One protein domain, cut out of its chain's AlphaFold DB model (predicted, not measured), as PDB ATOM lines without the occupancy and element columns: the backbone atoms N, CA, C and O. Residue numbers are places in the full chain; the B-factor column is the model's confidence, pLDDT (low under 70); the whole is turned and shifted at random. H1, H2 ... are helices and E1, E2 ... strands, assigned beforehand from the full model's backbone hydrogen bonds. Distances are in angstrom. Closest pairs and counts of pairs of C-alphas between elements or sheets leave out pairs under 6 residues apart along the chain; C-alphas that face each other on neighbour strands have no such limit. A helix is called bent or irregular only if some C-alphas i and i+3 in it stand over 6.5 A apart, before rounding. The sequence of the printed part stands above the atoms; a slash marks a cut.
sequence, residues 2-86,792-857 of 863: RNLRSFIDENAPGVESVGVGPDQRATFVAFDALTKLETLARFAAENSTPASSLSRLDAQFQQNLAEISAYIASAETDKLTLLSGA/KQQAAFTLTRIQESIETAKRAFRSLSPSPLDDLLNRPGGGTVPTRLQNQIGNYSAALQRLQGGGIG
ATOM      1  N   ARG A   2      12.615   8.127  24.967       35.19
ATOM      2  CA  ARG A   2      12.756   9.484  25.547       35.19
ATOM      3  C   ARG A   2      12.752  10.500  24.396       35.19
ATOM      4  O   ARG A   2      13.556  10.347  23.484       35.19
ATOM      5  N   ASN A   3      11.878  11.508  24.483       36.88
ATOM      6  CA  ASN A   3      11.745  12.685  23.603       36.88
ATOM      7  C   ASN A   3      11.256  12.454  22.156       36.88
ATOM      8  O   ASN A   3      11.925  12.862  21.208       36.88
ATOM      9  N   LEU A   4      10.058  11.891  21.975       43.88
ATOM     10  CA  LEU A   4       9.276  12.149  20.756       43.88
ATOM     11  C   LEU A   4       8.464  13.438  20.974       43.88
ATOM     12  O   LEU A   4       7.875  13.606  22.037       43.88
ATOM     13  N   ARG A   5       8.484  14.374  20.013       49.38
ATOM     14  CA  ARG A   5       7.725  15.645  20.082       49.38
ATOM     15  C   ARG A   5       6.218  15.466  19.819       49.38
ATOM     16  O   ARG A   5       5.465  16.387  20.095       49.38
ATOM     17  N   SER A   6       5.822  14.314  19.280       63.38
ATOM     18  CA  SER A   6       4.452  13.878  18.984       63.38
ATOM     19  C   SER A   6       4.488  12.349  18.854       63.38
ATOM     20  O   SER A   6       5.481  11.802  18.356       63.38
ATOM     21  N   PHE A   7       3.487  11.652  19.392       72.44
ATOM     22  CA  PHE A   7       3.387  10.189  19.312       72.44
ATOM     23  C   PHE A   7       2.921   9.729  17.917       72.44
ATOM     24  O   PHE A   7       3.248   8.618  17.477       72.44
ATOM     25  N   ILE A   8       2.224  10.626  17.209       79.44
ATOM     26  CA  ILE A   8       1.803  10.509  15.813       79.44
ATOM     27  C   ILE A   8       2.932  10.970  14.876       79.44
ATOM     28  O   ILE A   8       3.469  12.065  15.007       79.44
ATOM     29  N   ASP A   9       3.290  10.143  13.891       73.62
ATOM     30  CA  ASP A   9       4.241  10.517  12.836       73.62
ATOM     31  C   ASP A   9       3.650  10.209  11.458       73.62
ATOM     32  O   ASP A   9       3.732   9.089  10.953       73.62
ATOM     33  N   GLU A  10       3.042  11.220  10.835       71.88
ATOM     34  CA  GLU A  10       2.443  11.089   9.504       71.88
ATOM     35  C   GLU A  10       3.470  10.971   8.363       71.88
ATOM     36  O   GLU A  10       3.081  10.739   7.214       71.88
ATOM     37  N   ASN A  11       4.762  11.158   8.651       66.50
ATOM     38  CA  ASN A  11       5.854  11.084   7.678       66.50
ATOM     39  C   ASN A  11       6.804   9.917   7.981       66.50
ATOM     40  O   ASN A  11       7.911   9.856   7.444       66.50
ATOM     41  N   ALA A  12       6.397   8.978   8.842       66.06
ATOM     42  CA  ALA A  12       7.213   7.812   9.139       66.06
ATOM     43  C   ALA A  12       7.529   7.041   7.835       66.06
ATOM     44  O   ALA A  12       6.651   6.914   6.976       66.06
ATOM     45  N   PRO A  13       8.730   6.441   7.678       58.44
ATOM     46  CA  PRO A  13       9.148   5.769   6.435       58.44
ATOM     47  C   PRO A  13       8.184   4.675   5.937       58.44
ATOM     48  O   PRO A  13       8.185   4.315   4.760       58.44
ATOM     49  N   GLY A  14       7.362   4.119   6.836       59.91
ATOM     50  CA  GLY A  14       6.281   3.194   6.501       59.91
ATOM     51  C   GLY A  14       5.080   3.873   5.835       59.91
ATOM     52  O   GLY A  14       4.570   3.328   4.858       59.91
ATOM     53  N   VAL A  15       4.689   5.064   6.301       62.09
ATOM     54  CA  VAL A  15       3.525   5.842   5.841       62.09
ATOM     55  C   VAL A  15       3.710   6.312   4.396       62.09
ATOM     56  O   VAL A  15       2.805   6.150   3.585       62.09
ATOM     57  N   GLU A  16       4.904   6.795   4.038       57.41
ATOM     58  CA  GLU A  16       5.230   7.251   2.671       57.41
ATOM     59  C   GLU A  16       5.208   6.120   1.623       57.41
ATOM     60  O   GLU A  16       5.117   6.369   0.421       57.41
ATOM     61  N   SER A  17       5.307   4.861   2.068       54.94
ATOM     62  CA  SER A  17       5.418   3.680   1.200       54.94
ATOM     63  C   SER A  17       4.095   2.941   0.956       54.94
ATOM     64  O   SER A  17       4.056   1.979   0.181       54.94
ATOM     65  N   VAL A  18       3.022   3.370   1.625       56.22
ATOM     66  CA  VAL A  18       1.650   2.875   1.468       56.22
ATOM     67  C   VAL A  18       0.922   3.835   0.516       56.22
ATOM     68  O   VAL A  18       1.185   5.028   0.530       56.22
ATOM     69  N   GLY A  19       0.084   3.319  -0.392       55.81
ATOM     70  CA  GLY A  19      -0.506   4.090  -1.500       55.81
ATOM     71  C   GLY A  19      -1.111   5.457  -1.120       55.81
ATOM     72  O   GLY A  19      -1.570   5.665  -0.007       55.81
ATOM     73  N   VAL A  20      -1.132   6.364  -2.102       58.03
ATOM     74  CA  VAL A  20      -1.268   7.836  -1.993       58.03
ATOM     75  C   VAL A  20      -2.621   8.383  -1.478       58.03
ATOM     76  O   VAL A  20      -2.837   9.589  -1.549       58.03
ATOM     77  N   GLY A  21      -3.554   7.539  -1.027       72.44
ATOM     78  CA  GLY A  21      -4.910   7.965  -0.651       72.44
ATOM     79  C   GLY A  21      -5.047   8.340   0.835       72.44
ATOM     80  O   GLY A  21      -4.389   7.721   1.680       72.44
ATOM     81  N   PRO A  22      -5.908   9.321   1.176       80.25
ATOM     82  CA  PRO A  22      -6.092   9.790   2.554       80.25
ATOM     83  C   PRO A  22      -6.539   8.668   3.511       80.25
ATOM     84  O   PRO A  22      -5.997   8.552   4.608       80.25
ATOM     85  N   ASP A  23      -7.406   7.751   3.059       82.31
ATOM     86  CA  ASP A  23      -7.891   6.610   3.856       82.31
ATOM     87  C   ASP A  23      -6.789   5.625   4.278       82.31
ATOM     88  O   ASP A  23      -6.730   5.181   5.433       82.31
ATOM     89  N   GLN A  24      -5.909   5.253   3.337       82.25
ATOM     90  CA  GLN A  24      -4.815   4.323   3.621       82.25
ATOM     91  C   GLN A  24      -3.814   4.945   4.594       82.25
ATOM     92  O   GLN A  24      -3.323   4.252   5.488       82.25
ATOM     93  N   ARG A  25      -3.536   6.245   4.428       83.50
ATOM     94  CA  ARG A  25      -2.640   7.003   5.302       83.50
ATOM     95  C   ARG A  25      -3.202   7.076   6.720       83.50
ATOM     96  O   ARG A  25      -2.516   6.650   7.646       83.50
ATOM     97  N   ALA A  26      -4.454   7.515   6.867       86.25
ATOM     98  CA  ALA A  26      -5.134   7.644   8.155       86.25
ATOM     99  C   ALA A  26      -5.114   6.336   8.955       86.25
ATOM    100  O   ALA A  26      -4.724   6.289  10.122       86.25
ATOM    101  N   THR A  27      -5.463   5.236   8.292       86.31
ATOM    102  CA  THR A  27      -5.551   3.934   8.953       86.31
ATOM    103  C   THR A  27      -4.180   3.368   9.330       86.31
ATOM    104  O   THR A  27      -4.034   2.740  10.381       86.31
ATOM    105  N   PHE A  28      -3.156   3.584   8.496       85.81
ATOM    106  CA  PHE A  28      -1.802   3.115   8.789       85.81
ATOM    107  C   PHE A  28      -1.155   3.905   9.935       85.81
ATOM    108  O   PHE A  28      -0.513   3.304  10.793       85.81
ATOM    109  N   VAL A  29      -1.365   5.225   9.991       88.19
ATOM    110  CA  VAL A  29      -0.897   6.063  11.108       88.19
ATOM    111  C   VAL A  29      -1.566   5.643  12.419       88.19
ATOM    112  O   VAL A  29      -0.874   5.466  13.421       88.19
ATOM    113  N   ALA A  30      -2.882   5.392  12.409       89.06
ATOM    114  CA  ALA A  30      -3.588   4.870  13.580       89.06
ATOM    115  C   ALA A  30      -3.022   3.510  14.035       89.06
ATOM    116  O   ALA A  30      -2.767   3.315  15.220       89.06
ATOM    117  N   PHE A  31      -2.766   2.584  13.103       90.31
ATOM    118  CA  PHE A  31      -2.142   1.289  13.403       90.31
ATOM    119  C   PHE A  31      -0.751   1.433  14.046       90.31
ATOM    120  O   PHE A  31      -0.480   0.794  15.066       90.31
ATOM    121  N   ASP A  32       0.128   2.257  13.467       88.12
ATOM    122  CA  ASP A  32       1.489   2.469  13.977       88.12
ATOM    123  C   ASP A  32       1.464   3.060  15.393       88.12
ATOM    124  O   ASP A  32       2.126   2.553  16.302       88.12
ATOM    125  N   ALA A  33       0.631   4.079  15.609       90.62
ATOM    126  CA  ALA A  33       0.491   4.713  16.909       90.62
ATOM    127  C   ALA A  33      -0.083   3.751  17.962       90.62
ATOM    128  O   ALA A  33       0.474   3.630  19.052       90.62
ATOM    129  N   LEU A  34      -1.130   2.988  17.633       92.62
ATOM    130  CA  LEU A  34      -1.690   1.987  18.546       92.62
ATOM    131  C   LEU A  34      -0.687   0.876  18.879       92.62
ATOM    132  O   LEU A  34      -0.627   0.445  20.025       92.62
ATOM    133  N   THR A  35       0.161   0.464  17.933       91.12
ATOM    134  CA  THR A  35       1.222  -0.535  18.178       91.12
ATOM    135  C   THR A  35       2.290  -0.007  19.150       91.12
ATOM    136  O   THR A  35       2.779  -0.726  20.027       91.12
ATOM    137  N   LYS A  36       2.637   1.284  19.060       90.56
ATOM    138  CA  LYS A  36       3.505   1.932  20.057       90.56
ATOM    139  C   LYS A  36       2.822   1.996  21.427       90.56
ATOM    140  O   LYS A  36       3.481   1.771  22.442       90.56
ATOM    141  N   LEU A  37       1.518   2.274  21.461       91.69
ATOM    142  CA  LEU A  37       0.734   2.333  22.694       91.69
ATOM    143  C   LEU A  37       0.613   0.948  23.358       91.69
ATOM    144  O   LEU A  37       0.783   0.828  24.571       91.69
ATOM    145  N   GLU A  38       0.446  -0.109  22.558       94.38
ATOM    146  CA  GLU A  38       0.466  -1.510  22.996       94.38
ATOM    147  C   GLU A  38       1.768  -1.852  23.728       94.38
ATOM    148  O   GLU A  38       1.759  -2.579  24.716       94.38
ATOM    149  N   THR A  39       2.898  -1.294  23.283       92.44
ATOM    150  CA  THR A  39       4.199  -1.523  23.927       92.44
ATOM    151  C   THR A  39       4.223  -0.979  25.361       92.44
ATOM    152  O   THR A  39       4.770  -1.632  26.250       92.44
ATOM    153  N   LEU A  40       3.610   0.188  25.608       91.69
ATOM    154  CA  LEU A  40       3.485   0.753  26.958       91.69
ATOM    155  C   LEU A  40       2.561  -0.102  27.830       91.69
ATOM    156  O   LEU A  40       2.932  -0.439  28.954       91.69
ATOM    157  N   ALA A  41       1.402  -0.497  27.293       93.50
ATOM    158  CA  ALA A  41       0.443  -1.333  28.009       93.50
ATOM    159  C   ALA A  41       1.026  -2.710  28.362       93.50
ATOM    160  O   ALA A  41       0.914  -3.163  29.498       93.50
ATOM    161  N   ARG A  42       1.741  -3.340  27.422       94.44
ATOM    162  CA  ARG A  42       2.425  -4.621  27.628       94.44
ATOM    163  C   ARG A  42       3.474  -4.522  28.724       94.44
ATOM    164  O   ARG A  42       3.464  -5.343  29.634       94.44
ATOM    165  N   PHE A  43       4.329  -3.500  28.670       93.12
ATOM    166  CA  PHE A  43       5.335  -3.279  29.705       93.12
ATOM    167  C   PHE A  43       4.688  -3.062  31.079       93.12
ATOM    168  O   PHE A  43       5.143  -3.629  32.067       93.12
ATOM    169  N   ALA A  44       3.602  -2.290  31.167       92.50
ATOM    170  CA  ALA A  44       2.887  -2.083  32.425       92.50
ATOM    171  C   ALA A  44       2.243  -3.372  32.975       92.50
ATOM    172  O   ALA A  44       2.297  -3.598  34.187       92.50
ATOM    173  N   ALA A  45       1.703  -4.227  32.102       92.38
ATOM    174  CA  ALA A  45       1.039  -5.481  32.464       92.38
ATOM    175  C   ALA A  45       2.001  -6.591  32.936       92.38
ATOM    176  O   ALA A  45       1.574  -7.533  33.599       92.38
ATOM    177  N   GLU A  46       3.304  -6.505  32.646       92.75
ATOM    178  CA  GLU A  46       4.278  -7.514  33.084       92.75
ATOM    179  C   GLU A  46       4.432  -7.555  34.613       92.75
ATOM    180  O   GLU A  46       4.629  -6.523  35.257       92.75
ATOM    181  N   ASN A  47       4.457  -8.753  35.207       86.69
ATOM    182  CA  ASN A  47       4.662  -8.939  36.654       86.69
ATOM    183  C   ASN A  47       5.986  -8.343  37.173       86.69
ATOM    184  O   ASN A  47       6.098  -8.006  38.347       86.69
ATOM    185  N   SER A  48       6.990  -8.203  36.304       89.06
ATOM    186  CA  SER A  48       8.300  -7.610  36.600       89.06
ATOM    187  C   SER A  48       8.274  -6.084  36.736       89.06
ATOM    188  O   SER A  48       9.207  -5.516  37.307       89.06
ATOM    189  N   THR A  49       7.247  -5.400  36.220       88.88
ATOM    190  CA  THR A  49       7.200  -3.932  36.223       88.88
ATOM    191  C   THR A  49       6.815  -3.400  37.609       88.88
ATOM    192  O   THR A  49       5.713  -3.701  38.075       88.88
ATOM    193  N   PRO A  50       7.658  -2.578  38.267       87.69
ATOM    194  CA  PRO A  50       7.375  -2.071  39.610       87.69
ATOM    195  C   PRO A  50       6.110  -1.207  39.663       87.69
ATOM    196  O   PRO A  50       5.940  -0.329  38.815       87.69
ATOM    197  N   ALA A  51       5.285  -1.378  40.703       80.56
ATOM    198  CA  ALA A  51       4.073  -0.580  40.927       80.56
ATOM    199  C   ALA A  51       4.357   0.935  40.953       80.56
ATOM    200  O   ALA A  51       3.628   1.723  40.360       80.56
ATOM    201  N   SER A  52       5.501   1.344  41.514       82.19
ATOM    202  CA  SER A  52       5.953   2.745  41.553       82.19
ATOM    203  C   SER A  52       6.168   3.385  40.174       82.19
ATOM    204  O   SER A  52       6.288   4.604  40.066       82.19
ATOM    205  N   SER A  53       6.286   2.580  39.114       86.88
ATOM    206  CA  SER A  53       6.441   3.068  37.740       86.88
ATOM    207  C   SER A  53       5.104   3.228  37.016       86.88
ATOM    208  O   SER A  53       5.055   3.957  36.027       86.88
ATOM    209  N   LEU A  54       4.040   2.573  37.497       86.19
ATOM    210  CA  LEU A  54       2.745   2.494  36.821       86.19
ATOM    211  C   LEU A  54       2.089   3.863  36.668       86.19
ATOM    212  O   LEU A  54       1.748   4.222  35.553       86.19
ATOM    213  N   SER A  55       2.059   4.690  37.716       82.19
ATOM    214  CA  SER A  55       1.520   6.061  37.636       82.19
ATOM    215  C   SER A  55       2.187   6.906  36.537       82.19
ATOM    216  O   SER A  55       1.523   7.613  35.781       82.19
ATOM    217  N   ARG A  56       3.512   6.792  36.374       85.56
ATOM    218  CA  ARG A  56       4.239   7.523  35.324       85.56
ATOM    219  C   ARG A  56       3.941   6.974  33.929       85.56
ATOM    220  O   ARG A  56       3.862   7.745  32.976       85.56
ATOM    221  N   LEU A  57       3.850   5.651  33.810       89.19
ATOM    222  CA  LEU A  57       3.499   4.982  32.558       89.19
ATOM    223  C   LEU A  57       2.068   5.313  32.149       89.19
ATOM    224  O   LEU A  57       1.840   5.576  30.975       89.19
ATOM    225  N   ASP A  58       1.147   5.347  33.106       88.19
ATOM    226  CA  ASP A  58      -0.244   5.718  32.904       88.19
ATOM    227  C   ASP A  58      -0.357   7.165  32.428       88.19
ATOM    228  O   ASP A  58      -0.900   7.395  31.358       88.19
ATOM    229  N   ALA A  59       0.286   8.129  33.097       84.31
ATOM    230  CA  ALA A  59       0.297   9.521  32.635       84.31
ATOM    231  C   ALA A  59       0.802   9.658  31.183       84.31
ATOM    232  O   ALA A  59       0.218  10.377  30.370       84.31
ATOM    233  N   GLN A  60       1.865   8.927  30.830       88.75
ATOM    234  CA  GLN A  60       2.364   8.882  29.457       88.75
ATOM    235  C   GLN A  60       1.364   8.205  28.503       88.75
ATOM    236  O   GLN A  60       1.180   8.665  27.378       88.75
ATOM    237  N   PHE A  61       0.736   7.109  28.924       91.69
ATOM    238  CA  PHE A  61      -0.265   6.383  28.152       91.69
ATOM    239  C   PHE A  61      -1.493   7.252  27.873       91.69
ATOM    240  O   PHE A  61      -1.863   7.370  26.710       91.69
ATOM    241  N   GLN A  62      -2.051   7.924  28.882       87.94
ATOM    242  CA  GLN A  62      -3.209   8.811  28.748       87.94
ATOM    243  C   GLN A  62      -2.930   9.964  27.780       87.94
ATOM    244  O   GLN A  62      -3.738  10.244  26.896       87.94
ATOM    245  N   GLN A  63      -1.747  10.584  27.875       87.06
ATOM    246  CA  GLN A  63      -1.343  11.636  26.940       87.06
ATOM    247  C   GLN A  63      -1.318  11.130  25.488       87.06
ATOM    248  O   GLN A  63      -1.856  11.780  24.591       87.06
ATOM    249  N   ASN A  64      -0.715   9.962  25.256       90.25
ATOM    250  CA  ASN A  64      -0.609   9.384  23.916       90.25
ATOM    251  C   ASN A  64      -1.965   8.877  23.399       90.25
ATOM    252  O   ASN A  64      -2.260   9.018  22.215       90.25
ATOM    253  N   LEU A  65      -2.804   8.306  24.270       90.44
ATOM    254  CA  LEU A  65      -4.157   7.863  23.941       90.44
ATOM    255  C   LEU A  65      -5.035   9.047  23.515       90.44
ATOM    256  O   LEU A  65      -5.762   8.938  22.526       90.44
ATOM    257  N   ALA A  66      -4.928  10.186  24.206       85.38
ATOM    258  CA  ALA A  66      -5.623  11.417  23.841       85.38
ATOM    259  C   ALA A  66      -5.169  11.942  22.468       85.38
ATOM    260  O   ALA A  66      -6.007  12.299  21.638       85.38
ATOM    261  N   GLU A  67      -3.860  11.931  22.192       87.56
ATOM    262  CA  GLU A  67      -3.302  12.321  20.889       87.56
ATOM    263  C   GLU A  67      -3.809  11.408  19.756       87.56
ATOM    264  O   GLU A  67      -4.276  11.894  18.724       87.56
ATOM    265  N   ILE A  68      -3.799  10.085  19.968       89.94
ATOM    266  CA  ILE A  68      -4.314   9.093  19.009       89.94
ATOM    267  C   ILE A  68      -5.813   9.277  18.771       89.94
ATOM    268  O   ILE A  68      -6.267   9.268  17.626       89.94
ATOM    269  N   SER A  69      -6.588   9.471  19.835       87.06
ATOM    270  CA  SER A  69      -8.036   9.658  19.743       87.06
ATOM    271  C   SER A  69      -8.392  10.934  18.979       87.06
ATOM    272  O   SER A  69      -9.285  10.912  18.131       87.06
ATOM    273  N   ALA A  70      -7.657  12.025  19.216       83.00
ATOM    274  CA  ALA A  70      -7.817  13.280  18.487       83.00
ATOM    275  C   ALA A  70      -7.462  13.130  17.000       83.00
ATOM    276  O   ALA A  70      -8.187  13.642  16.143       83.00
ATOM    277  N   TYR A  71      -6.401  12.381  16.681       87.75
ATOM    278  CA  TYR A  71      -6.036  12.075  15.300       87.75
ATOM    279  C   TYR A  71      -7.143  11.285  14.592       87.75
ATOM    280  O   TYR A  71      -7.639  11.718  13.557       87.75
ATOM    281  N   ILE A  72      -7.601  10.176  15.183       87.12
ATOM    282  CA  ILE A  72      -8.663   9.331  14.611       87.12
ATOM    283  C   ILE A  72      -9.948  10.136  14.372       87.12
ATOM    284  O   ILE A  72     -10.585   9.974  13.335       87.12
ATOM    285  N   ALA A  73     -10.313  11.027  15.296       79.12
ATOM    286  CA  ALA A  73     -11.515  11.850  15.176       79.12
ATOM    287  C   ALA A  73     -11.423  12.953  14.100       79.12
ATOM    288  O   ALA A  73     -12.459  13.384  13.580       79.12
ATOM    289  N   SER A  74     -10.213  13.427  13.783       79.00
ATOM    290  CA  SER A  74      -9.968  14.534  12.841       79.00
ATOM    291  C   SER A  74      -9.403  14.099  11.487       79.00
ATOM    292  O   SER A  74      -9.279  14.934  10.595       79.00
ATOM    293  N   ALA A  75      -9.077  12.816  11.318       82.69
ATOM    294  CA  ALA A  75      -8.530  12.278  10.081       82.69
ATOM    295  C   ALA A  75      -9.477  12.503   8.888       82.69
ATOM    296  O   ALA A  75     -10.593  11.976   8.845       82.69
ATOM    297  N   GLU A  76      -9.002  13.249   7.890       78.12
ATOM    298  CA  GLU A  76      -9.686  13.399   6.606       78.12
ATOM    299  C   GLU A  76      -9.643  12.062   5.855       78.12
ATOM    300  O   GLU A  76      -8.573  11.510   5.592       78.12
ATOM    301  N   THR A  77     -10.821  11.520   5.561       81.81
ATOM    302  CA  THR A  77     -11.023  10.205   4.943       81.81
ATOM    303  C   THR A  77     -12.077  10.329   3.840       81.81
ATOM    304  O   THR A  77     -12.992  11.145   3.944       81.81
ATOM    305  N   ASP A  78     -11.917   9.561   2.762       80.31
ATOM    306  CA  ASP A  78     -12.793   9.581   1.584       80.31
ATOM    307  C   ASP A  78     -13.844   8.462   1.659       80.31
ATOM    308  O   ASP A  78     -15.035   8.704   1.469       80.31
ATOM    309  N   LYS A  79     -13.409   7.219   1.913       79.62
ATOM    310  CA  LYS A  79     -14.265   6.017   1.967       79.62
ATOM    311  C   LYS A  79     -14.445   5.460   3.377       79.62
ATOM    312  O   LYS A  79     -15.244   4.543   3.584       79.62
ATOM    313  N   LEU A  80     -13.676   5.950   4.345       82.44
ATOM    314  CA  LEU A  80     -13.759   5.511   5.733       82.44
ATOM    315  C   LEU A  80     -14.463   6.542   6.600       82.44
ATOM    316  O   LEU A  80     -14.454   7.734   6.334       82.44
ATOM    317  N   THR A  81     -15.044   6.066   7.691       84.12
ATOM    318  CA  THR A  81     -15.382   6.916   8.828       84.12
ATOM    319  C   THR A  81     -14.769   6.291  10.061       84.12
ATOM    320  O   THR A  81     -15.197   5.225  10.504       84.12
ATOM    321  N   LEU A  82     -13.730   6.918  10.601       85.69
ATOM    322  CA  LEU A  82     -13.039   6.415  11.780       85.69
ATOM    323  C   LEU A  82     -13.647   7.037  13.040       85.69
ATOM    324  O   LEU A  82     -13.867   8.247  13.108       85.69
ATOM    325  N   LEU A  83     -13.935   6.201  14.031       86.81
ATOM    326  CA  LEU A  83     -14.466   6.609  15.326       86.81
ATOM    327  C   LEU A  83     -13.476   6.189  16.407       86.81
ATOM    328  O   LEU A  83     -13.121   5.014  16.498       86.81
ATOM    329  N   SER A  84     -13.037   7.136  17.233       85.75
ATOM    330  CA  SER A  84     -12.236   6.819  18.416       85.75
ATOM    331  C   SER A  84     -13.051   5.977  19.402       85.75
ATOM    332  O   SER A  84     -12.566   4.952  19.862       85.75
ATOM    333  N   GLY A  85     -14.304   6.362  19.661       83.62
ATOM    334  CA  GLY A  85     -15.254   5.630  20.503       83.62
ATOM    335  C   GLY A  85     -16.026   4.527  19.773       83.62
ATOM    336  O   GLY A  85     -15.667   4.110  18.669       83.62
ATOM    337  N   ALA A  86     -17.102   4.056  20.406       82.06
ATOM    338  CA  ALA A  86     -17.982   3.025  19.864       82.06
ATOM    339  C   ALA A  86     -18.776   3.506  18.637       82.06
ATOM    340  O   ALA A  86     -19.019   4.696  18.440       82.06
ATOM    341  N   LYS A 792      -2.091  -3.309  37.730       85.75
ATOM    342  CA  LYS A 792      -1.798  -4.460  36.860       85.75
ATOM    343  C   LYS A 792      -3.017  -5.002  36.127       85.75
ATOM    344  O   LYS A 792      -2.900  -5.315  34.945       85.75
ATOM    345  N   GLN A 793      -4.151  -5.098  36.811       84.94
ATOM    346  CA  GLN A 793      -5.392  -5.587  36.222       84.94
ATOM    347  C   GLN A 793      -5.851  -4.639  35.111       84.94
ATOM    348  O   GLN A 793      -6.066  -5.067  33.979       84.94
ATOM    349  N   GLN A 794      -5.862  -3.332  35.389       86.69
ATOM    350  CA  GLN A 794      -6.195  -2.315  34.400       86.69
ATOM    351  C   GLN A 794      -5.218  -2.322  33.217       86.69
ATOM    352  O   GLN A 794      -5.647  -2.242  32.067       86.69
ATOM    353  N   ALA A 795      -3.914  -2.485  33.462       90.12
ATOM    354  CA  ALA A 795      -2.922  -2.573  32.392       90.12
ATOM    355  C   ALA A 795      -3.138  -3.803  31.488       90.12
ATOM    356  O   ALA A 795      -2.996  -3.698  30.268       90.12
ATOM    357  N   ALA A 796      -3.505  -4.953  32.063       89.56
ATOM    358  CA  ALA A 796      -3.814  -6.171  31.315       89.56
ATOM    359  C   ALA A 796      -5.101  -6.031  30.482       89.56
ATOM    360  O   ALA A 796      -5.109  -6.371  29.294       89.56
ATOM    361  N   PHE A 797      -6.157  -5.461  31.068       89.94
ATOM    362  CA  PHE A 797      -7.391  -5.121  30.354       89.94
ATOM    363  C   PHE A 797      -7.109  -4.171  29.183       89.94
ATOM    364  O   PHE A 797      -7.472  -4.435  28.034       89.94
ATOM    365  N   THR A 798      -6.367  -3.098  29.456       92.25
ATOM    366  CA  THR A 798      -5.982  -2.084  28.472       92.25
ATOM    367  C   THR A 798      -5.173  -2.680  27.330       92.25
ATOM    368  O   THR A 798      -5.441  -2.379  26.168       92.25
ATOM    369  N   LEU A 799      -4.214  -3.565  27.620       93.56
ATOM    370  CA  LEU A 799      -3.442  -4.261  26.590       93.56
ATOM    371  C   LEU A 799      -4.358  -5.015  25.615       93.56
ATOM    372  O   LEU A 799      -4.198  -4.875  24.400       93.56
ATOM    373  N   THR A 800      -5.331  -5.760  26.138       91.44
ATOM    374  CA  THR A 800      -6.308  -6.505  25.328       91.44
ATOM    375  C   THR A 800      -7.125  -5.560  24.441       91.44
ATOM    376  O   THR A 800      -7.218  -5.765  23.231       91.44
ATOM    377  N   ARG A 801      -7.639  -4.458  24.999       91.12
ATOM    378  CA  ARG A 801      -8.417  -3.455  24.246       91.12
ATOM    379  C   ARG A 801      -7.609  -2.748  23.158       91.12
ATOM    380  O   ARG A 801      -8.103  -2.534  22.048       91.12
ATOM    381  N   ILE A 802      -6.345  -2.421  23.425       94.44
ATOM    382  CA  ILE A 802      -5.464  -1.838  22.409       94.44
ATOM    383  C   ILE A 802      -5.180  -2.849  21.289       94.44
ATOM    384  O   ILE A 802      -5.189  -2.471  20.117       94.44
ATOM    385  N   GLN A 803      -5.020  -4.138  21.595       93.69
ATOM    386  CA  GLN A 803      -4.882  -5.180  20.569       93.69
ATOM    387  C   GLN A 803      -6.138  -5.305  19.691       93.69
ATOM    388  O   GLN A 803      -6.028  -5.394  18.465       93.69
ATOM    389  N   GLU A 804      -7.335  -5.229  20.275       91.62
ATOM    390  CA  GLU A 804      -8.599  -5.179  19.522       91.62
ATOM    391  C   GLU A 804      -8.680  -3.943  18.608       91.62
ATOM    392  O   GLU A 804      -9.122  -4.030  17.454       91.62
ATOM    393  N   SER A 805      -8.206  -2.796  19.098       92.06
ATOM    394  CA  SER A 805      -8.131  -1.535  18.349       92.06
ATOM    395  C   SER A 805      -7.173  -1.643  17.158       92.06
ATOM    396  O   SER A 805      -7.488  -1.209  16.047       92.06
ATOM    397  N   ILE A 806      -6.022  -2.294  17.352       92.50
ATOM    398  CA  ILE A 806      -5.053  -2.604  16.293       92.50
ATOM    399  C   ILE A 806      -5.687  -3.494  15.216       92.50
ATOM    400  O   ILE A 806      -5.518  -3.241  14.018       92.50
ATOM    401  N   GLU A 807      -6.450  -4.518  15.605       89.75
ATOM    402  CA  GLU A 807      -7.179  -5.358  14.647       89.75
ATOM    403  C   GLU A 807      -8.266  -4.575  13.898       89.75
ATOM    404  O   GLU A 807      -8.479  -4.805  12.704       89.75
ATOM    405  N   THR A 808      -8.909  -3.598  14.540       90.81
ATOM    406  CA  THR A 808      -9.820  -2.667  13.861       90.81
ATOM    407  C   THR A 808      -9.097  -1.847  12.798       90.81
ATOM    408  O   THR A 808      -9.582  -1.794  11.667       90.81
ATOM    409  N   ALA A 809      -7.916  -1.302  13.103       90.00
ATOM    410  CA  ALA A 809      -7.083  -0.604  12.120       90.00
ATOM    411  C   ALA A 809      -6.779  -1.509  10.912       90.00
ATOM    412  O   ALA A 809      -6.961  -1.128   9.755       90.00
ATOM    413  N   LYS A 810      -6.392  -2.767  11.165       86.69
ATOM    414  CA  LYS A 810      -6.130  -3.754  10.104       86.69
ATOM    415  C   LYS A 810      -7.373  -4.033   9.257       86.69
ATOM    416  O   LYS A 810      -7.255  -4.141   8.037       86.69
ATOM    417  N   ARG A 811      -8.557  -4.164   9.868       87.00
ATOM    418  CA  ARG A 811      -9.827  -4.370   9.145       87.00
ATOM    419  C   ARG A 811     -10.201  -3.159   8.292       87.00
ATOM    420  O   ARG A 811     -10.518  -3.350   7.119       87.00
ATOM    421  N   ALA A 812     -10.096  -1.949   8.842       85.50
ATOM    422  CA  ALA A 812     -10.330  -0.704   8.116       85.50
ATOM    423  C   ALA A 812      -9.422  -0.614   6.883       85.50
ATOM    424  O   ALA A 812      -9.900  -0.419   5.767       85.50
ATOM    425  N   PHE A 813      -8.133  -0.912   7.049       84.69
ATOM    426  CA  PHE A 813      -7.167  -0.879   5.955       84.69
ATOM    427  C   PHE A 813      -7.488  -1.916   4.870       84.69
ATOM    428  O   PHE A 813      -7.428  -1.622   3.676       84.69
ATOM    429  N   ARG A 814      -7.865  -3.139   5.272       81.69
ATOM    430  CA  ARG A 814      -8.256  -4.211   4.339       81.69
ATOM    431  C   ARG A 814      -9.527  -3.873   3.560       81.69
ATOM    432  O   ARG A 814      -9.606  -4.246   2.394       81.69
ATOM    433  N   SER A 815     -10.479  -3.153   4.159       81.44
ATOM    434  CA  SER A 815     -11.744  -2.770   3.506       81.44
ATOM    435  C   SER A 815     -11.564  -1.853   2.290       81.44
ATOM    436  O   SER A 815     -12.446  -1.764   1.445       81.44
ATOM    437  N   LEU A 816     -10.402  -1.205   2.168       78.56
ATOM    438  CA  LEU A 816     -10.056  -0.328   1.047       78.56
ATOM    439  C   LEU A 816      -9.565  -1.083  -0.196       78.56
ATOM    440  O   LEU A 816      -9.271  -0.461  -1.219       78.56
ATOM    441  N   SER A 817      -9.421  -2.408  -0.110       70.50
ATOM    442  CA  SER A 817      -8.947  -3.257  -1.203       70.50
ATOM    443  C   SER A 817     -10.060  -4.197  -1.685       70.50
ATOM    444  O   SER A 817     -10.665  -4.870  -0.852       70.50
ATOM    445  N   PRO A 818     -10.312  -4.304  -3.006       62.09
ATOM    446  CA  PRO A 818     -11.257  -5.278  -3.552       62.09
ATOM    447  C   PRO A 818     -10.897  -6.699  -3.116       62.09
ATOM    448  O   PRO A 818      -9.722  -7.082  -3.150       62.09
ATOM    449  N   SER A 819     -11.897  -7.492  -2.726       57.25
ATOM    450  CA  SER A 819     -11.681  -8.903  -2.410       57.25
ATOM    451  C   SER A 819     -11.184  -9.633  -3.664       57.25
ATOM    452  O   SER A 819     -11.859  -9.593  -4.696       57.25
ATOM    453  N   PRO A 820     -10.057 -10.367  -3.607       53.44
ATOM    454  CA  PRO A 820      -9.601 -11.189  -4.728       53.44
ATOM    455  C   PRO A 820     -10.646 -12.224  -5.179       53.44
ATOM    456  O   PRO A 820     -10.593 -12.689  -6.317       53.44
ATOM    457  N   LEU A 821     -11.586 -12.596  -4.295       47.41
ATOM    458  CA  LEU A 821     -12.688 -13.502  -4.619       47.41
ATOM    459  C   LEU A 821     -13.765 -12.851  -5.498       47.41
ATOM    460  O   LEU A 821     -14.313 -13.544  -6.352       47.41
ATOM    461  N   ASP A 822     -14.041 -11.555  -5.343       51.38
ATOM    462  CA  ASP A 822     -15.084 -10.868  -6.122       51.38
ATOM    463  C   ASP A 822     -14.677 -10.715  -7.595       51.38
ATOM    464  O   ASP A 822     -15.503 -10.860  -8.500       51.38
ATOM    465  N   ASP A 823     -13.379 -10.529  -7.848       51.00
ATOM    466  CA  ASP A 823     -12.787 -10.520  -9.193       51.00
ATOM    467  C   ASP A 823     -12.725 -11.924  -9.829       51.00
ATOM    468  O   ASP A 823     -12.760 -12.062 -11.057       51.00
ATOM    469  N   LEU A 824     -12.636 -12.979  -9.009       50.16
ATOM    470  CA  LEU A 824     -12.636 -14.375  -9.461       50.16
ATOM    471  C   LEU A 824     -14.047 -14.895  -9.767       50.16
ATOM    472  O   LEU A 824     -14.209 -15.688 -10.692       50.16
ATOM    473  N   LEU A 825     -15.059 -14.444  -9.022       50.78
ATOM    474  CA  LEU A 825     -16.461 -14.832  -9.212       50.78
ATOM    475  C   LEU A 825     -17.120 -14.113 -10.401       50.78
ATOM    476  O   LEU A 825     -18.003 -14.685 -11.038       50.78
ATOM    477  N   ASN A 826     -16.664 -12.904 -10.749       51.84
ATOM    478  CA  ASN A 826     -17.246 -12.088 -11.823       51.84
ATOM    479  C   ASN A 826     -16.553 -12.211 -13.196       51.84
ATOM    480  O   ASN A 826     -16.939 -11.512 -14.137       51.84
ATOM    481  N   ARG A 827     -15.557 -13.095 -13.369       48.75
ATOM    482  CA  ARG A 827     -14.881 -13.286 -14.668       48.75
ATOM    483  C   ARG A 827     -15.288 -14.579 -15.384       48.75
ATOM    484  O   ARG A 827     -15.003 -15.666 -14.882       48.75
ATOM    485  N   PRO A 828     -15.798 -14.501 -16.631       47.59
ATOM    486  CA  PRO A 828     -15.673 -15.608 -17.569       47.59
ATOM    487  C   PRO A 828     -14.177 -15.830 -17.856       47.59
ATOM    488  O   PRO A 828     -13.394 -14.881 -17.945       47.59
ATOM    489  N   GLY A 829     -13.767 -17.095 -17.922       47.88
ATOM    490  CA  GLY A 829     -12.382 -17.525 -17.719       47.88
ATOM    491  C   GLY A 829     -11.300 -16.927 -18.634       47.88
ATOM    492  O   GLY A 829     -11.536 -16.570 -19.782       47.88
ATOM    493  N   GLY A 830     -10.068 -16.937 -18.105       51.16
ATOM    494  CA  GLY A 830      -8.824 -17.050 -18.880       51.16
ATOM    495  C   GLY A 830      -8.245 -15.757 -19.461       51.16
ATOM    496  O   GLY A 830      -8.426 -15.457 -20.632       51.16
ATOM    497  N   GLY A 831      -7.452 -15.025 -18.674       54.62
ATOM    498  CA  GLY A 831      -6.611 -13.937 -19.189       54.62
ATOM    499  C   GLY A 831      -5.620 -13.428 -18.143       54.62
ATOM    500  O   GLY A 831      -5.977 -13.312 -16.968       54.62
ATOM    501  N   THR A 832      -4.386 -13.152 -18.561       55.41
ATOM    502  CA  THR A 832      -3.283 -12.660 -17.723       55.41
ATOM    503  C   THR A 832      -3.669 -11.383 -16.975       55.41
ATOM    504  O   THR A 832      -4.208 -10.445 -17.558       55.41
ATOM    505  N   VAL A 833      -3.408 -11.360 -15.664       51.25
ATOM    506  CA  VAL A 833      -3.703 -10.218 -14.785       51.25
ATOM    507  C   VAL A 833      -2.940  -8.977 -15.287       51.25
ATOM    508  O   VAL A 833      -1.718  -9.058 -15.420       51.25
ATOM    509  N   PRO A 834      -3.612  -7.843 -15.567       57.78
ATOM    510  CA  PRO A 834      -2.959  -6.601 -15.974       57.78
ATOM    511  C   PRO A 834      -1.853  -6.174 -14.998       57.78
ATOM    512  O   PRO A 834      -2.047  -6.210 -13.784       57.78
ATOM    513  N   THR A 835      -0.717  -5.695 -15.517       53.22
ATOM    514  CA  THR A 835       0.457  -5.280 -14.720       53.22
ATOM    515  C   THR A 835       0.113  -4.257 -13.632       53.22
ATOM    516  O   THR A 835       0.699  -4.278 -12.555       53.22
ATOM    517  N   ARG A 836      -0.893  -3.397 -13.860       49.44
ATOM    518  CA  ARG A 836      -1.381  -2.439 -12.852       49.44
ATOM    519  C   ARG A 836      -1.955  -3.136 -11.614       49.44
ATOM    520  O   ARG A 836      -1.643  -2.727 -10.502       49.44
ATOM    521  N   LEU A 837      -2.742  -4.196 -11.808       49.75
ATOM    522  CA  LEU A 837      -3.323  -4.986 -10.721       49.75
ATOM    523  C   LEU A 837      -2.256  -5.844 -10.029       49.75
ATOM    524  O   LEU A 837      -2.282  -5.960  -8.812       49.75
ATOM    525  N   GLN A 838      -1.260  -6.359 -10.763       52.94
ATOM    526  CA  GLN A 838      -0.107  -7.045 -10.157       52.94
ATOM    527  C   GLN A 838       0.730  -6.109  -9.272       52.94
ATOM    528  O   GLN A 838       1.103  -6.492  -8.167       52.94
ATOM    529  N   ASN A 839       0.974  -4.873  -9.717       56.06
ATOM    530  CA  ASN A 839       1.694  -3.871  -8.930       56.06
ATOM    531  C   ASN A 839       0.880  -3.413  -7.712       56.06
ATOM    532  O   ASN A 839       1.444  -3.241  -6.635       56.06
ATOM    533  N   GLN A 840      -0.443  -3.266  -7.850       48.69
ATOM    534  CA  GLN A 840      -1.321  -2.996  -6.708       48.69
ATOM    535  C   GLN A 840      -1.287  -4.148  -5.700       48.69
ATOM    536  O   GLN A 840      -1.013  -3.906  -4.531       48.69
ATOM    537  N   ILE A 841      -1.471  -5.395  -6.139       51.31
ATOM    538  CA  ILE A 841      -1.402  -6.583  -5.274       51.31
ATOM    539  C   ILE A 841      -0.022  -6.707  -4.608       51.31
ATOM    540  O   ILE A 841       0.044  -7.062  -3.437       51.31
ATOM    541  N   GLY A 842       1.069  -6.386  -5.311       53.94
ATOM    542  CA  GLY A 842       2.428  -6.374  -4.757       53.94
ATOM    543  C   GLY A 842       2.632  -5.309  -3.677       53.94
ATOM    544  O   GLY A 842       3.193  -5.593  -2.623       53.94
ATOM    545  N   ASN A 843       2.117  -4.098  -3.893       57.47
ATOM    546  CA  ASN A 843       2.173  -3.034  -2.890       57.47
ATOM    547  C   ASN A 843       1.289  -3.358  -1.675       57.47
ATOM    548  O   ASN A 843       1.698  -3.119  -0.540       57.47
ATOM    549  N   TYR A 844       0.116  -3.957  -1.894       54.94
ATOM    550  CA  TYR A 844      -0.781  -4.382  -0.820       54.94
ATOM    551  C   TYR A 844      -0.248  -5.584  -0.043       54.94
ATOM    552  O   TYR A 844      -0.336  -5.583   1.179       54.94
ATOM    553  N   SER A 845       0.352  -6.583  -0.698       52.62
ATOM    554  CA  SER A 845       0.980  -7.715  -0.009       52.62
ATOM    555  C   SER A 845       2.204  -7.269   0.788       52.62
ATOM    556  O   SER A 845       2.379  -7.724   1.912       52.62
ATOM    557  N   ALA A 846       2.981  -6.306   0.280       54.44
ATOM    558  CA  ALA A 846       4.083  -5.688   1.013       54.44
ATOM    559  C   ALA A 846       3.606  -4.816   2.190       54.44
ATOM    560  O   ALA A 846       4.268  -4.771   3.227       54.44
ATOM    561  N   ALA A 847       2.479  -4.109   2.062       52.50
ATOM    562  CA  ALA A 847       1.870  -3.361   3.165       52.50
ATOM    563  C   ALA A 847       1.270  -4.306   4.222       52.50
ATOM    564  O   ALA A 847       1.496  -4.124   5.416       52.50
ATOM    565  N   LEU A 848       0.587  -5.373   3.796       49.88
ATOM    566  CA  LEU A 848       0.009  -6.394   4.669       49.88
ATOM    567  C   LEU A 848       1.091  -7.218   5.385       49.88
ATOM    568  O   LEU A 848       0.953  -7.479   6.574       49.88
ATOM    569  N   GLN A 849       2.189  -7.574   4.708       56.44
ATOM    570  CA  GLN A 849       3.354  -8.212   5.335       56.44
ATOM    571  C   GLN A 849       4.018  -7.305   6.369       56.44
ATOM    572  O   GLN A 849       4.512  -7.806   7.371       56.44
ATOM    573  N   ARG A 850       4.003  -5.982   6.177       62.41
ATOM    574  CA  ARG A 850       4.490  -5.025   7.182       62.41
ATOM    575  C   ARG A 850       3.524  -4.883   8.364       62.41
ATOM    576  O   ARG A 850       3.979  -4.856   9.501       62.41
ATOM    577  N   LEU A 851       2.213  -4.926   8.118       54.41
ATOM    578  CA  LEU A 851       1.169  -5.007   9.156       54.41
ATOM    579  C   LEU A 851       1.209  -6.324   9.957       54.41
ATOM    580  O   LEU A 851       0.852  -6.342  11.131       54.41
ATOM    581  N   GLN A 852       1.613  -7.435   9.330       47.69
ATOM    582  CA  GLN A 852       1.751  -8.754   9.965       47.69
ATOM    583  C   GLN A 852       3.139  -8.976  10.590       47.69
ATOM    584  O   GLN A 852       3.265  -9.731  11.548       47.69
ATOM    585  N   GLY A 853       4.176  -8.323  10.060       48.56
ATOM    586  CA  GLY A 853       5.573  -8.445  10.477       48.56
ATOM    587  C   GLY A 853       6.010  -7.467  11.569       48.56
ATOM    588  O   GLY A 853       7.166  -7.514  11.971       48.56
ATOM    589  N   GLY A 854       5.112  -6.611  12.072       41.88
ATOM    590  CA  GLY A 854       5.369  -5.650  13.159       41.88
ATOM    591  C   GLY A 854       5.659  -6.264  14.538       41.88
ATOM    592  O   GLY A 854       5.720  -5.539  15.526       41.88
ATOM    593  N   GLY A 855       5.858  -7.585  14.626       39.19
ATOM    594  CA  GLY A 855       6.430  -8.223  15.808       39.19
ATOM    595  C   GLY A 855       7.863  -7.733  16.026       39.19
ATOM    596  O   GLY A 855       8.723  -7.896  15.164       39.19
ATOM    597  N   ILE A 856       8.084  -7.110  17.183       36.72
ATOM    598  CA  ILE A 856       9.329  -6.487  17.648       36.72
ATOM    599  C   ILE A 856      10.569  -7.308  17.251       36.72
ATOM    600  O   ILE A 856      10.832  -8.384  17.788       36.72
ATOM    601  N   GLY A 857      11.376  -6.763  16.341       31.94
ATOM    602  CA  GLY A 857      12.740  -7.217  16.100       31.94
ATOM    603  C   GLY A 857      13.709  -6.453  16.996       31.94
ATOM    604  O   GLY A 857      13.920  -5.262  16.781       31.94
TER     605      GLY A 857
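What this domain is: This is residues 2 to 86 and 792 to 857 of the 863 residues of the protein "Regulatory protein FlaEY" of Kordiimonadales bacterium JCM 17846 (UniProt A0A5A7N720). Two long helices, H2 and H3, pack on a third, H1; residues 821 to 839 stick out at one end as an arm, from which H5 folds back. The 151 printed residues, mostly helix, run H1 H2 E1 H3 H4 H5, a loose rod with radius of gyration 18.3 A, spanning 65 by 30 by 30 A.

How they stand to each other: H1, residues 22 to 45, and H2, residues 51 to 74, form a helical hairpin, closest at C-alphas Ala 44 and Leu 54, 6.3 A. H2 is only just irregular: C-alphas 52 and 55 are 6.8 A apart. H3, residues 792 to 815, touches H1, closest at C-alphas Ala 45 and Ala 795, 4.9 A, opposite ways at a shallow tilt of 19 degrees. H5, residues 835 to 853, is close to H3 but not clearly touching: C-alphas Lys 810 and Leu 851, the closest, are 7.5 A apart. H4, residues 820 to 825, touches no helix. E1, residues 80 to 83, pairs with no named strand. Every O i to N i+4 pair is within hydrogen-bond range in H3, H4 and H5, 19 of 20 in H1, 18 of 20 in H2.

Where its parts are: H1 spans 34.3 A from C-alpha 22 at (-6.092, 9.790, 2.554), H2 and H3 34.8 A each; H5 spans 25.9 A, ending at C-alpha 853 (5.573, -8.445, 10.477).

The domain as a whole: Residues 87 to 791 are not printed; C-alphas 86 and 792 are 24.6 A apart. No link printed whole is long. pLDDT is under 70 in residues 2 to 6, 11 to 20 and 818 to 857.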